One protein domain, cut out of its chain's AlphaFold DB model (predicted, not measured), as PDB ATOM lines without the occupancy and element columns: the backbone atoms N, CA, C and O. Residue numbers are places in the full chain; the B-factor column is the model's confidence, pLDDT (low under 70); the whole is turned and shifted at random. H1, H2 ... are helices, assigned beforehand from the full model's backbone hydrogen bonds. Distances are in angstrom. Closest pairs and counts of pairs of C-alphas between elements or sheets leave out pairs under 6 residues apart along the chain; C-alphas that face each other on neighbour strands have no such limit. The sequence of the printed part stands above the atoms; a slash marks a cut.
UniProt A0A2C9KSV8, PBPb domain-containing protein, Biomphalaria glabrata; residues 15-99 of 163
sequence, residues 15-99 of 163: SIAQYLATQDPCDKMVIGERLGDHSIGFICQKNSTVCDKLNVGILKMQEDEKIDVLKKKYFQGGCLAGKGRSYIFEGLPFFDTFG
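This is residues 15 to 99 of the 163 residues of the protein "PBPb domain-containing protein" of Biomphalaria glabrata (UniProt A0A2C9KSV8). The model is a long, open loop of chain: H2 and H3 meet at a corner and make one long side, a stretch without named elements, residues 23 to 49, runs along the other, and H1 and H4 lie at the end away from H2. Residues 45 to 50 stick out at one end and the tail, residues 94 to 99, at the other. The printed part has 85 residues, with four named helices in the order H1, H2, H3, H4 and no named strand; it is all helix in class, though 36 residues, under half, are in named elements. It is loose, with a radius of gyration of the C-alphas of 17.3 A, and spans 58 by 27 by 22 A.

H2, the longest helix, holds residues 50 to 63 and measures 20.1 A from its first C-alpha, at (-50.452, 64.150, -45.456), to its last. H3 holds residues 66 to 75 and measures 14.0 A. H1, residues 15 to 22, begins with C-alpha 15 at (-42.978, 53.411, -69.234) and measures 10.9 A. H4, residues 86 to 89, measures 6.3 A and ends with C-alpha 89 at (-34.288, 49.565, -75.469).

H2 and H3 are close but not clearly touching, about perpendicular at 81 degrees; their closest C-alphas, of Met 61 and Ile 67, are 6.2 A apart. H3 and H1 are also close but not clearly touching, at a steep tilt of 48 degrees, the same way, with the C-alphas of Phe 75 and Tyr 19 closest at 5.8 A. H1 and H4 only just touch, with 3 pairs of C-alphas within 8 A, the closest being Gln 18 and Ile 88 at 6.7 A. H2 and H4 are apart. In H1, H2 and H3 every O i to N i+4 pair is within hydrogen-bond range; H4 is too short for such a pair, and its 1 pair of O i to N i+3 is not within range.

The C-alphas of Asn 47 and Phe 98, the two farthest apart, are 59.0 A apart. The printed part has no cut. The link from H1 to H2 is long, that from H2 to H3 tight, and that from H3 to H4 short. The mean pLDDT of the printed part is 78.7, and residues 80 to 99 are under 70.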
ATOM      1  N   SER A  15     -42.584  54.414 -70.233       85.69
ATOM      2  CA  SER A  15     -42.978  53.411 -69.234       85.69
ATOM      3  C   SER A  15     -44.098  52.497 -69.753       85.69
ATOM      4  O   SER A  15     -44.025  51.274 -69.619       85.69
ATOM      5  N   ILE A  16     -45.093  53.088 -70.416       88.75
ATOM      6  CA  ILE A  16     -46.232  52.396 -71.026       88.75
ATOM      7  C   ILE A  16     -45.766  51.589 -72.238       88.75
ATOM      8  O   ILE A  16     -46.147  50.430 -72.390       88.75
ATOM      9  N   ALA A  17     -44.910  52.176 -73.077       88.25
ATOM     10  CA  ALA A  17     -44.351  51.504 -74.243       88.25
ATOM     11  C   ALA A  17     -43.565  50.244 -73.840       88.25
ATOM     12  O   ALA A  17     -43.794  49.172 -74.396       88.25
ATOM     13  N   GLN A  18     -42.701  50.350 -72.823       84.25
ATOM     14  CA  GLN A  18     -41.934  49.216 -72.296       84.25
ATOM     15  C   GLN A  18     -42.843  48.129 -71.712       84.25
ATOM     16  O   GLN A  18     -42.622  46.945 -71.964       84.25
ATOM     17  N   TYR A  19     -43.881  48.519 -70.969       87.06
ATOM     18  CA  TYR A  19     -44.851  47.572 -70.424       87.06
ATOM     19  C   TYR A  19     -45.583  46.800 -71.534       87.06
ATOM     20  O   TYR A  19     -45.640  45.574 -71.501       87.06
ATOM     21  N   LEU A  20     -46.081  47.499 -72.559       87.62
ATOM     22  CA  LEU A  20     -46.798  46.880 -73.679       87.62
ATOM     23  C   LEU A  20     -45.908  45.996 -74.560       87.62
ATOM     24  O   LEU A  20     -46.405  45.021 -75.116       87.62
ATOM     25  N   ALA A  21     -44.621  46.326 -74.693       83.94
ATOM     26  CA  ALA A  21     -43.645  45.503 -75.410       83.94
ATOM     27  C   ALA A  21     -43.301  44.201 -74.665       83.94
ATOM     28  O   ALA A  21     -42.896  43.217 -75.271       83.94
ATOM     29  N   THR A  22     -43.475  44.191 -73.345       82.88
ATOM     30  CA  THR A  22     -43.144  43.051 -72.478       82.88
ATOM     31  C   THR A  22     -44.295  42.040 -72.364       82.88
ATOM     32  O   THR A  22     -44.092  40.895 -71.957       82.88
ATOM     33  N   GLN A  23     -45.511  42.458 -72.715       83.75
ATOM     34  CA  GLN A  23     -46.723  41.660 -72.577       83.75
ATOM     35  C   GLN A  23     -46.939  40.739 -73.786       83.75
ATOM     36  O   GLN A  23     -46.687  41.130 -74.923       83.75
ATOM     37  N   ASP A  24     -47.486  39.545 -73.550       81.12
ATOM     38  CA  ASP A  24     -47.859  38.623 -74.624       81.12
ATOM     39  C   ASP A  24     -48.982  39.186 -75.519       81.12
ATOM     40  O   ASP A  24     -49.951  39.762 -75.004       81.12
ATOM     41  N   PRO A  25     -48.926  38.971 -76.850       80.69
ATOM     42  CA  PRO A  25     -47.845  38.337 -77.621       80.69
ATOM     43  C   PRO A  25     -46.630  39.271 -77.810       80.69
ATOM     44  O   PRO A  25     -46.815  40.469 -78.001       80.69
ATOM     45  N   CYS A  26     -45.408  38.719 -77.814       80.31
ATOM     46  CA  CYS A  26     -44.117  39.430 -77.941       80.31
ATOM     47  C   CYS A  26     -43.852  40.042 -79.339       80.31
ATOM     48  O   CYS A  26     -42.772  39.889 -79.903       80.31
ATOM     49  N   ASP A  27     -44.857  40.684 -79.934       81.50
ATOM     50  CA  ASP A  27     -44.851  41.245 -81.291       81.50
ATOM     51  C   ASP A  27     -44.514  42.748 -81.332       81.50
ATOM     52  O   ASP A  27     -44.374  43.333 -82.406       81.50
ATOM     53  N   LYS A  28     -44.389  43.384 -80.164       83.06
ATOM     54  CA  LYS A  28     -44.145  44.819 -79.991       83.06
ATOM     55  C   LYS A  28     -42.721  45.071 -79.510       83.06
ATOM     56  O   LYS A  28     -42.198  44.338 -78.679       83.06
ATOM     57  N   MET A  29     -42.123  46.164 -79.979       81.81
ATOM     58  CA  MET A  29     -40.806  46.620 -79.534       81.81
ATOM     59  C   MET A  29     -40.783  48.137 -79.364       81.81
ATOM     60  O   MET A  29     -41.523  48.858 -80.035       81.81
ATOM     61  N   VAL A  30     -39.931  48.613 -78.457       81.81
ATOM     62  CA  VAL A  30     -39.636  50.038 -78.294       81.81
ATOM     63  C   VAL A  30     -38.361  50.331 -79.079       81.81
ATOM     64  O   VAL A  30     -37.385  49.596 -78.966       81.81
ATOM     65  N   ILE A  31     -38.382  51.376 -79.906       83.06
ATOM     66  CA  ILE A  31     -37.249  51.761 -80.753       83.06
ATOM     67  C   ILE A  31     -36.897  53.215 -80.461       83.06
ATOM     68  O   ILE A  31     -37.782  54.072 -80.433       83.06
ATOM     69  N   GLY A  32     -35.600  53.479 -80.308       79.19
ATOM     70  CA  GLY A  32     -35.053  54.820 -80.134       79.19
ATOM     71  C   GLY A  32     -35.031  55.305 -78.685       79.19
ATOM     72  O   GLY A  32     -35.426  54.611 -77.748       79.19
ATOM     73  N   GLU A  33     -34.532  56.528 -78.516       79.19
ATOM     74  CA  GLU A  33     -34.374  57.156 -77.208       79.19
ATOM     75  C   GLU A  33     -35.660  57.833 -76.720       79.19
ATOM     76  O   GLU A  33     -36.607  58.095 -77.466       79.19
ATOM     77  N   ARG A  34     -35.694  58.140 -75.420       80.56
ATOM     78  CA  ARG A  34     -36.802  58.883 -74.818       80.56
ATOM     79  C   ARG A  34     -36.785  60.311 -75.363       80.56
ATOM     80  O   ARG A  34     -35.813  61.028 -75.171       80.56
ATOM     81  N   LEU A  35     -37.887  60.739 -75.981       82.50
ATOM     82  CA  LEU A  35     -38.038  62.098 -76.529       82.50
ATOM     83  C   LEU A  35     -38.019  63.202 -75.457       82.50
ATOM     84  O   LEU A  35     -37.870  64.377 -75.780       82.50
ATOM     85  N   GLY A  36     -38.197  62.833 -74.191       80.06
ATOM     86  CA  GLY A  36     -38.150  63.744 -73.063       80.06
ATOM     87  C   GLY A  36     -38.244  63.011 -71.730       80.06
ATOM     88  O   GLY A  36     -38.723  61.871 -71.643       80.06
ATOM     89  N   ASP A  37     -37.797  63.699 -70.685       81.31
ATOM     90  CA  ASP A  37     -37.877  63.222 -69.314       81.31
ATOM     91  C   ASP A  37     -39.180  63.689 -68.674       81.31
ATOM     92  O   ASP A  37     -39.366  64.853 -68.320       81.31
ATOM     93  N   HIS A  38     -40.097  62.741 -68.520       84.50
ATOM     94  CA  HIS A  38     -41.331  62.928 -67.777       84.50
ATOM     95  C   HIS A  38     -41.261  62.135 -66.475       84.50
ATOM     96  O   HIS A  38     -40.869  60.962 -66.466       84.50
ATOM     97  N   SER A  39     -41.641  62.788 -65.379       84.88
ATOM     98  CA  SER A  39     -41.745  62.189 -64.053       84.88
ATOM     99  C   SER A  39     -43.208  62.093 -63.627       84.88
ATOM    100  O   SER A  39     -44.040  62.935 -63.963       84.88
ATOM    101  N   ILE A  40     -43.521  61.033 -62.885       88.06
ATOM    102  CA  ILE A  40     -44.844  60.801 -62.303       88.06
ATOM    103  C   ILE A  40     -44.749  61.146 -60.816       88.06
ATOM    104  O   ILE A  40     -43.793  60.754 -60.147       88.06
ATOM    105  N   GLY A  41     -45.734  61.882 -60.300       90.00
ATOM    106  CA  GLY A  41     -45.783  62.311 -58.904       90.00
ATOM    107  C   GLY A  41     -47.166  62.132 -58.291       90.00
ATOM    108  O   GLY A  41     -48.175  62.065 -58.993       90.00
ATOM    109  N   PHE A  42     -47.212  62.068 -56.963       91.12
ATOM    110  CA  PHE A  42     -48.465  62.060 -56.215       91.12
ATOM    111  C   PHE A  42     -48.946  63.492 -55.988       91.12
ATOM    112  O   PHE A  42     -48.163  64.370 -55.631       91.12
ATOM    113  N   ILE A  43     -50.245  63.718 -56.172       91.31
ATOM    114  CA  ILE A  43     -50.862  65.036 -56.011       91.31
ATOM    115  C   ILE A  43     -51.703  65.025 -54.735       91.31
ATOM    116  O   ILE A  43     -52.547  64.148 -54.552       91.31
ATOM    117  N   CYS A  44     -51.494  66.014 -53.867       90.81
ATOM    118  CA  CYS A  44     -52.273  66.197 -52.644       90.81
ATOM    119  C   CYS A  44     -53.157  67.443 -52.718       90.81
ATOM    120  O   CYS A  44     -52.847  68.415 -53.410       90.81
ATOM    121  N   GLN A  45     -54.222  67.457 -51.915       91.62
ATOM    122  CA  GLN A  45     -54.991  68.670 -51.661       91.62
ATOM    123  C   GLN A  45     -54.123  69.724 -50.955       91.62
ATOM    124  O   GLN A  45     -53.343  69.408 -50.052       91.62
ATOM    125  N   LYS A  46     -54.285  70.990 -51.358       87.31
ATOM    126  CA  LYS A  46     -53.583  72.127 -50.749       87.31
ATOM    127  C   LYS A  46     -53.851  72.181 -49.236       87.31
ATOM    128  O   LYS A  46     -54.990  72.011 -48.812       87.31
ATOM    129  N   ASN A  47     -52.803  72.469 -48.460       84.00
ATOM    130  CA  ASN A  47     -52.816  72.581 -46.992       84.00
ATOM    131  C   ASN A  47     -53.077  71.267 -46.219       84.00
ATOM    132  O   ASN A  47     -53.515  71.293 -45.071       84.00
ATOM    133  N   SER A  48     -52.820  70.109 -46.836       86.50
ATOM    134  CA  SER A  48     -52.890  68.810 -46.155       86.50
ATOM    135  C   SER A  48     -51.546  68.420 -45.534       86.50
ATOM    136  O   SER A  48     -50.532  68.368 -46.227       86.50
ATOM    137  N   THR A  49     -51.555  68.029 -44.255       86.44
ATOM    138  CA  THR A  49     -50.381  67.491 -43.533       86.44
ATOM    139  C   THR A  49     -49.950  66.101 -44.016       86.44
ATOM    140  O   THR A  49     -48.910  65.582 -43.608       86.44
ATOM    141  N   VAL A  50     -50.750  65.467 -44.880       89.88
ATOM    142  CA  VAL A  50     -50.452  64.150 -45.456       89.88
ATOM    143  C   VAL A  50     -49.334  64.244 -46.491       89.88
ATOM    144  O   VAL A  50     -48.571  63.292 -46.636       89.88
ATOM    145  N   CYS A  51     -49.203  65.379 -47.181       90.19
ATOM    146  CA  CYS A  51     -48.260  65.491 -48.289       90.19
ATOM    147  C   CYS A  51     -46.802  65.427 -47.818       90.19
ATOM    148  O   CYS A  51     -46.002  64.703 -48.407       90.19
ATOM    149  N   ASP A  52     -46.483  66.075 -46.695       89.56
ATOM    150  CA  ASP A  52     -45.136  66.045 -46.117       89.56
ATOM    151  C   ASP A  52     -44.755  64.630 -45.669       89.56
ATOM    152  O   ASP A  52     -43.668  64.134 -45.971       89.56
ATOM    153  N   LYS A  53     -45.689  63.931 -45.010       92.38
ATOM    154  CA  LYS A  53     -45.494  62.537 -44.590       92.38
ATOM    155  C   LYS A  53     -45.319  61.604 -45.787       92.38
ATOM    156  O   LYS A  53     -44.477  60.710 -45.740       92.38
ATOM    157  N   LEU A  54     -46.100  61.807 -46.849       93.19
ATOM    158  CA  LEU A  54     -46.012  61.015 -48.073       93.19
ATOM    159  C   LEU A  54     -44.671  61.237 -48.775       93.19
ATOM    160  O   LEU A  54     -44.038  60.265 -49.175       93.19
ATOM    161  N   ASN A  55     -44.205  62.484 -48.866       91.94
ATOM    162  CA  ASN A  55     -42.928  62.812 -49.490       91.94
ATOM    163  C   ASN A  55     -41.752  62.138 -48.764       91.94
ATOM    164  O   ASN A  55     -40.946  61.456 -49.393       91.94
ATOM    165  N   VAL A  56     -41.711  62.228 -47.428       94.38
ATOM    166  CA  VAL A  56     -40.695  61.535 -46.611       94.38
ATOM    167  C   VAL A  56     -40.791  60.013 -46.778       94.38
ATOM    168  O   VAL A  56     -39.772  59.332 -46.884       94.38
ATOM    169  N   GLY A  57     -42.008  59.465 -46.847       94.25
ATOM    170  CA  GLY A  57     -42.227  58.039 -47.089       94.25
ATOM    171  C   GLY A  57     -41.721  57.568 -48.457       94.25
ATOM    172  O   GLY A  57     -41.127  56.496 -48.546       94.25
ATOM    173  N   ILE A  58     -41.919  58.364 -49.512       93.81
ATOM    174  CA  ILE A  58     -41.439  58.058 -50.867       93.81
ATOM    175  C   ILE A  58     -39.912  58.065 -50.912       93.81
ATOM    176  O   ILE A  58     -39.336  57.114 -51.433       93.81
ATOM    177  N   LEU A  59     -39.270  59.082 -50.328       93.81
ATOM    178  CA  LEU A  59     -37.808  59.160 -50.255       93.81
ATOM    179  C   LEU A  59     -37.228  57.933 -49.544       93.81
ATOM    180  O   LEU A  59     -36.346  57.268 -50.076       93.81
ATOM    181  N   LYS A  60     -37.818  57.540 -48.410       96.25
ATOM    182  CA  LYS A  60     -37.409  56.326 -47.698       96.25
ATOM    183  C   LYS A  60     -37.591  55.053 -48.533       96.25
ATOM    184  O   LYS A  60     -36.760  54.157 -48.485       96.25
ATOM    185  N   MET A  61     -38.669  54.943 -49.315       94.88
ATOM    186  CA  MET A  61     -38.863  53.798 -50.218       94.88
ATOM    187  C   MET A  61     -37.873  53.775 -51.389       94.88
ATOM    188  O   MET A  61     -37.601  52.691 -51.905       94.88
ATOM    189  N   GLN A  62     -37.378  54.938 -51.826       92.56
ATOM    190  CA  GLN A  62     -36.313  55.040 -52.826       92.56
ATOM    191  C   GLN A  62     -34.970  54.600 -52.237       92.56
ATOM    192  O   GLN A  62     -34.301  53.779 -52.851       92.56
ATOM    193  N   GLU A  63     -34.621  55.077 -51.039       95.38
ATOM    194  CA  GLU A  63     -33.405  54.672 -50.315       95.38
ATOM    195  C   GLU A  63     -33.389  53.167 -50.000       95.38
ATOM    196  O   GLU A  63     -32.361  52.515 -50.142       95.38
ATOM    197  N   ASP A  64     -34.543  52.602 -49.634       96.00
ATOM    198  CA  ASP A  64     -34.712  51.168 -49.374       96.00
ATOM    199  C   ASP A  64     -34.786  50.309 -50.667       96.00
ATOM    200  O   ASP A  64     -35.080  49.115 -50.582       96.00
ATOM    201  N   GLU A  65     -34.649  50.898 -51.866       92.69
ATOM    202  CA  GLU A  65     -34.822  50.250 -53.188       92.69
ATOM    203  C   GLU A  65     -36.178  49.529 -53.396       92.69
ATOM    204  O   GLU A  65     -36.386  48.765 -54.346       92.69
ATOM    205  N   LYS A  66     -37.175  49.789 -52.542       94.75
ATOM    206  CA  LYS A  66     -38.493  49.127 -52.602       94.75
ATOM    207  C   LYS A  66     -39.240  49.447 -53.890       94.75
ATOM    208  O   LYS A  66     -39.976  48.602 -54.402       94.75
ATOM    209  N   ILE A  67     -39.053  50.656 -54.420       91.19
ATOM    210  CA  ILE A  67     -39.670  51.069 -55.685       91.19
ATOM    211  C   ILE A  67     -39.133  50.226 -56.844       91.19
ATOM    212  O   ILE A  67     -39.917  49.784 -57.684       91.19
ATOM    213  N   ASP A  68     -37.833  49.929 -56.865       89.81
ATOM    214  CA  ASP A  68     -37.235  49.108 -57.915       89.81
ATOM    215  C   ASP A  68     -37.709  47.658 -57.854       89.81
ATOM    216  O   ASP A  68     -37.998  47.059 -58.894       89.81
ATOM    217  N   VAL A  69     -37.894  47.110 -56.649       90.88
ATOM    218  CA  VAL A  69     -38.490  45.780 -56.455       90.88
ATOM    219  C   VAL A  69     -39.922  45.732 -56.991       90.88
ATOM    220  O   VAL A  69     -40.287  44.792 -57.702       90.88
ATOM    221  N   LEU A  70     -40.739  46.749 -56.698       90.94
ATOM    222  CA  LEU A  70     -42.108  46.843 -57.215       90.94
ATOM    223  C   LEU A  70     -42.115  46.988 -58.738       90.94
ATOM    224  O   LEU A  70     -42.855  46.276 -59.417       90.94
ATOM    225  N   LYS A  71     -41.249  47.844 -59.289       87.19
ATOM    226  CA  LYS A  71     -41.086  47.997 -60.736       87.19
ATOM    227  C   LYS A  71     -40.731  46.661 -61.379       87.19
ATOM    228  O   LYS A  71     -41.365  46.266 -62.350       87.19
ATOM    229  N   LYS A  72     -39.774  45.926 -60.812       83.81
ATOM    230  CA  LYS A  72     -39.391  44.595 -61.288       83.81
ATOM    231  C   LYS A  72     -40.584  43.638 -61.287       83.81
ATOM    232  O   LYS A  72     -40.863  43.000 -62.292       83.81
ATOM    233  N   LYS A  73     -41.316  43.590 -60.174       87.56
ATOM    234  CA  LYS A  73     -42.443  42.676 -59.968       87.56
ATOM    235  C   LYS A  73     -43.606  42.918 -60.933       87.56
ATOM    236  O   LYS A  73     -44.213  41.953 -61.380       87.56
ATOM    237  N   TYR A  74     -43.931  44.178 -61.220       86.19
ATOM    238  CA  TYR A  74     -45.115  44.526 -62.014       86.19
ATOM    239  C   TYR A  74     -44.823  44.808 -63.492       86.19
ATOM    240  O   TYR A  74     -45.724  44.651 -64.309       86.19
ATOM    241  N   PHE A  75     -43.596  45.201 -63.850       82.50
ATOM    242  CA  PHE A  75     -43.244  45.571 -65.228       82.50
ATOM    243  C   PHE A  75     -42.362  44.544 -65.953       82.50
ATOM    244  O   PHE A  75     -42.245  44.633 -67.168       82.50
ATOM    245  N   GLN A  76     -41.742  43.579 -65.260       75.00
ATOM    246  CA  GLN A  76     -40.901  42.541 -65.887       75.00
ATOM    247  C   GLN A  76     -41.611  41.178 -65.915       75.00
ATOM    248  O   GLN A  76     -41.181  40.229 -65.262       75.00
ATOM    249  N   GLY A  77     -42.732  41.108 -66.638       75.94
ATOM    250  CA  GLY A  77     -43.510  39.880 -66.860       75.94
ATOM    251  C   GLY A  77     -43.370  39.318 -68.282       75.94
ATOM    252  O   GLY A  77     -42.576  39.818 -69.069       75.94
ATOM    253  N   GLY A  78     -44.138  38.275 -68.612       80.38
ATOM    254  CA  GLY A  78     -44.318  37.791 -69.991       80.38
ATOM    255  C   GLY A  78     -43.017  37.461 -70.730       80.38
ATOM    256  O   GLY A  78     -42.210  36.655 -70.265       80.38
ATOM    257  N   CYS A  79     -42.803  38.139 -71.858       73.94
ATOM    258  CA  CYS A  79     -41.688  37.952 -72.791       73.94
ATOM    259  C   CYS A  79     -40.298  38.142 -72.166       73.94
ATOM    260  O   CYS A  79     -39.298  37.661 -72.700       73.94
ATOM    261  N   LEU A  80     -40.224  38.857 -71.040       68.06
ATOM    262  CA  LEU A  80     -38.983  39.156 -70.325       68.06
ATOM    263  C   LEU A  80     -38.821  38.352 -69.035       68.06
ATOM    264  O   LEU A  80     -37.887  38.609 -68.272       68.06
ATOM    265  N   ALA A  81     -39.696  37.378 -68.773       67.00
ATOM    266  CA  ALA A  81     -39.550  36.470 -67.644       67.00
ATOM    267  C   ALA A  81     -38.242  35.664 -67.786       67.00
ATOM    268  O   ALA A  81     -38.179  34.663 -68.492       67.00
ATOM    269  N   GLY A  82     -37.177  36.138 -67.129       61.06
ATOM    270  CA  GLY A  82     -35.839  35.538 -67.173       61.06
ATOM    271  C   GLY A  82     -34.837  36.202 -68.129       61.06
ATOM    272  O   GLY A  82     -33.705  35.734 -68.194       61.06
ATOM    273  N   LYS A  83     -35.198  37.293 -68.826       61.97
ATOM    274  CA  LYS A  83     -34.304  38.023 -69.751       61.97
ATOM    275  C   LYS A  83     -33.884  39.392 -69.186       61.97
ATOM    276  O   LYS A  83     -34.604  40.008 -68.401       61.97
ATOM    277  N   GLY A  84     -32.681  39.856 -69.541       58.66
ATOM    278  CA  GLY A  84     -32.119  41.138 -69.086       58.66
ATOM    279  C   GLY A  84     -32.868  42.370 -69.624       58.66
ATOM    280  O   GLY A  84     -33.685  42.273 -70.531       58.66
ATOM    281  N   ARG A  85     -32.590  43.571 -69.094       55.12
ATOM    282  CA  ARG A  85     -33.199  44.828 -69.596       55.12
ATOM    283  C   ARG A  85     -32.705  45.242 -70.994       55.12
ATOM    284  O   ARG A  85     -33.340  46.085 -71.622       55.12
ATOM    285  N   SER A  86     -31.614  44.642 -71.475       55.34
ATOM    286  CA  SER A  86     -30.963  44.915 -72.767       55.34
ATOM    287  C   SER A  86     -31.889  44.707 -73.971       55.34
ATOM    288  O   SER A  86     -31.712  45.322 -75.010       55.34
ATOM    289  N   TYR A  87     -32.931  43.891 -73.813       52.12
ATOM    290  CA  TYR A  87     -33.825  43.488 -74.897       52.12
ATOM    291  C   TYR A  87     -34.933  44.507 -75.221       52.12
ATOM    292  O   TYR A  87     -35.602  44.360 -76.238       52.12
ATOM    293  N   ILE A  88     -35.171  45.515 -74.366       57.94
ATOM    294  CA  ILE A  88     -36.297  46.454 -74.556       57.94
ATOM    295  C   ILE A  88     -35.887  47.722 -75.304       57.94
ATOM    296  O   ILE A  88     -36.707  48.305 -76.005       57.94
ATOM    297  N   PHE A  89     -34.657  48.196 -75.104       51.50
ATOM    298  CA  PHE A  89     -34.288  49.565 -75.469       51.50
ATOM    299  C   PHE A  89     -33.444  49.659 -76.736       51.50
ATOM    300  O   PHE A  89     -33.421  50.711 -77.365       51.50
ATOM    301  N   GLU A  90     -32.755  48.588 -77.130       51.94
ATOM    302  CA  GLU A  90     -31.698  48.771 -78.120       51.94
ATOM    303  C   GLU A  90     -32.182  48.859 -79.558       51.94
ATOM    304  O   GLU A  90     -31.440  49.392 -80.371       51.94
ATOM    305  N   GLY A  91     -33.410  48.455 -79.905       49.47
ATOM    306  CA  GLY A  91     -33.903  48.670 -81.271       49.47
ATOM    307  C   GLY A  91     -32.889  48.236 -82.345       49.47
ATOM    308  O   GLY A  91     -32.795  48.874 -83.391       49.47
ATOM    309  N   LEU A  92     -32.138  47.157 -82.090       47.06
ATOM    310  CA  LEU A  92     -31.116  46.607 -82.980       47.06
ATOM    311  C   LEU A  92     -31.632  45.407 -83.816       47.06
ATOM    312  O   LEU A  92     -30.886  44.451 -84.022       47.06
ATOM    313  N   PRO A  93     -32.863  45.372 -84.383       44.28
ATOM    314  CA  PRO A  93     -33.337  44.182 -85.083       44.28
ATOM    315  C   PRO A  93     -32.783  44.054 -86.513       44.28
ATOM    316  O   PRO A  93     -33.362  43.323 -87.307       44.28
ATOM    317  N   PHE A  94     -31.707  44.760 -86.891       43.34
ATOM    318  CA  PHE A  94     -31.094  44.573 -88.217       43.34
ATOM    319  C   PHE A  94     -29.724  43.885 -88.180       43.34
ATOM    320  O   PHE A  94     -29.430  43.093 -89.072       43.34
ATOM    321  N   PHE A  95     -28.905  44.112 -87.147       43.25
ATOM    322  CA  PHE A  95     -27.632  43.394 -86.987       43.25
ATOM    323  C   PHE A  95     -27.712  42.243 -85.974       43.25
ATOM    324  O   PHE A  95     -27.025  41.240 -86.173       43.25
ATOM    325  N   ASP A  96     -28.614  42.299 -84.988       46.44
ATOM    326  CA  ASP A  96     -28.746  41.232 -83.984       46.44
ATOM    327  C   ASP A  96     -29.573  40.039 -84.467       46.44
ATOM    328  O   ASP A  96     -29.432  38.944 -83.948       46.44
ATOM    329  N   THR A  97     -30.364  40.141 -85.538       43.53
ATOM    330  CA  THR A  97     -31.031  38.948 -86.114       43.53
ATOM    331  C   THR A  97     -30.034  37.978 -86.763       43.53
ATOM    332  O   THR A  97     -30.375  36.856 -87.138       43.53
ATOM    333  N   PHE A  98     -28.767  38.381 -86.865       46.38
ATOM    334  CA  PHE A  98     -27.661  37.493 -87.172       46.38
ATOM    335  C   PHE A  98     -26.992  36.887 -85.907       46.38
ATOM    336  O   PHE A  98     -26.259  35.900 -86.008       46.38
ATOM    337  N   GLY A  99     -27.272  37.393 -84.714       40.31
ATOM    338  CA  GLY A  99     -26.841  36.842 -83.432       40.31
ATOM    339  C   GLY A  99     -28.057  36.486 -82.583       40.31
ATOM    340  O   GLY A  99     -28.572  37.334 -81.867       40.31
TER     341      GLY A  99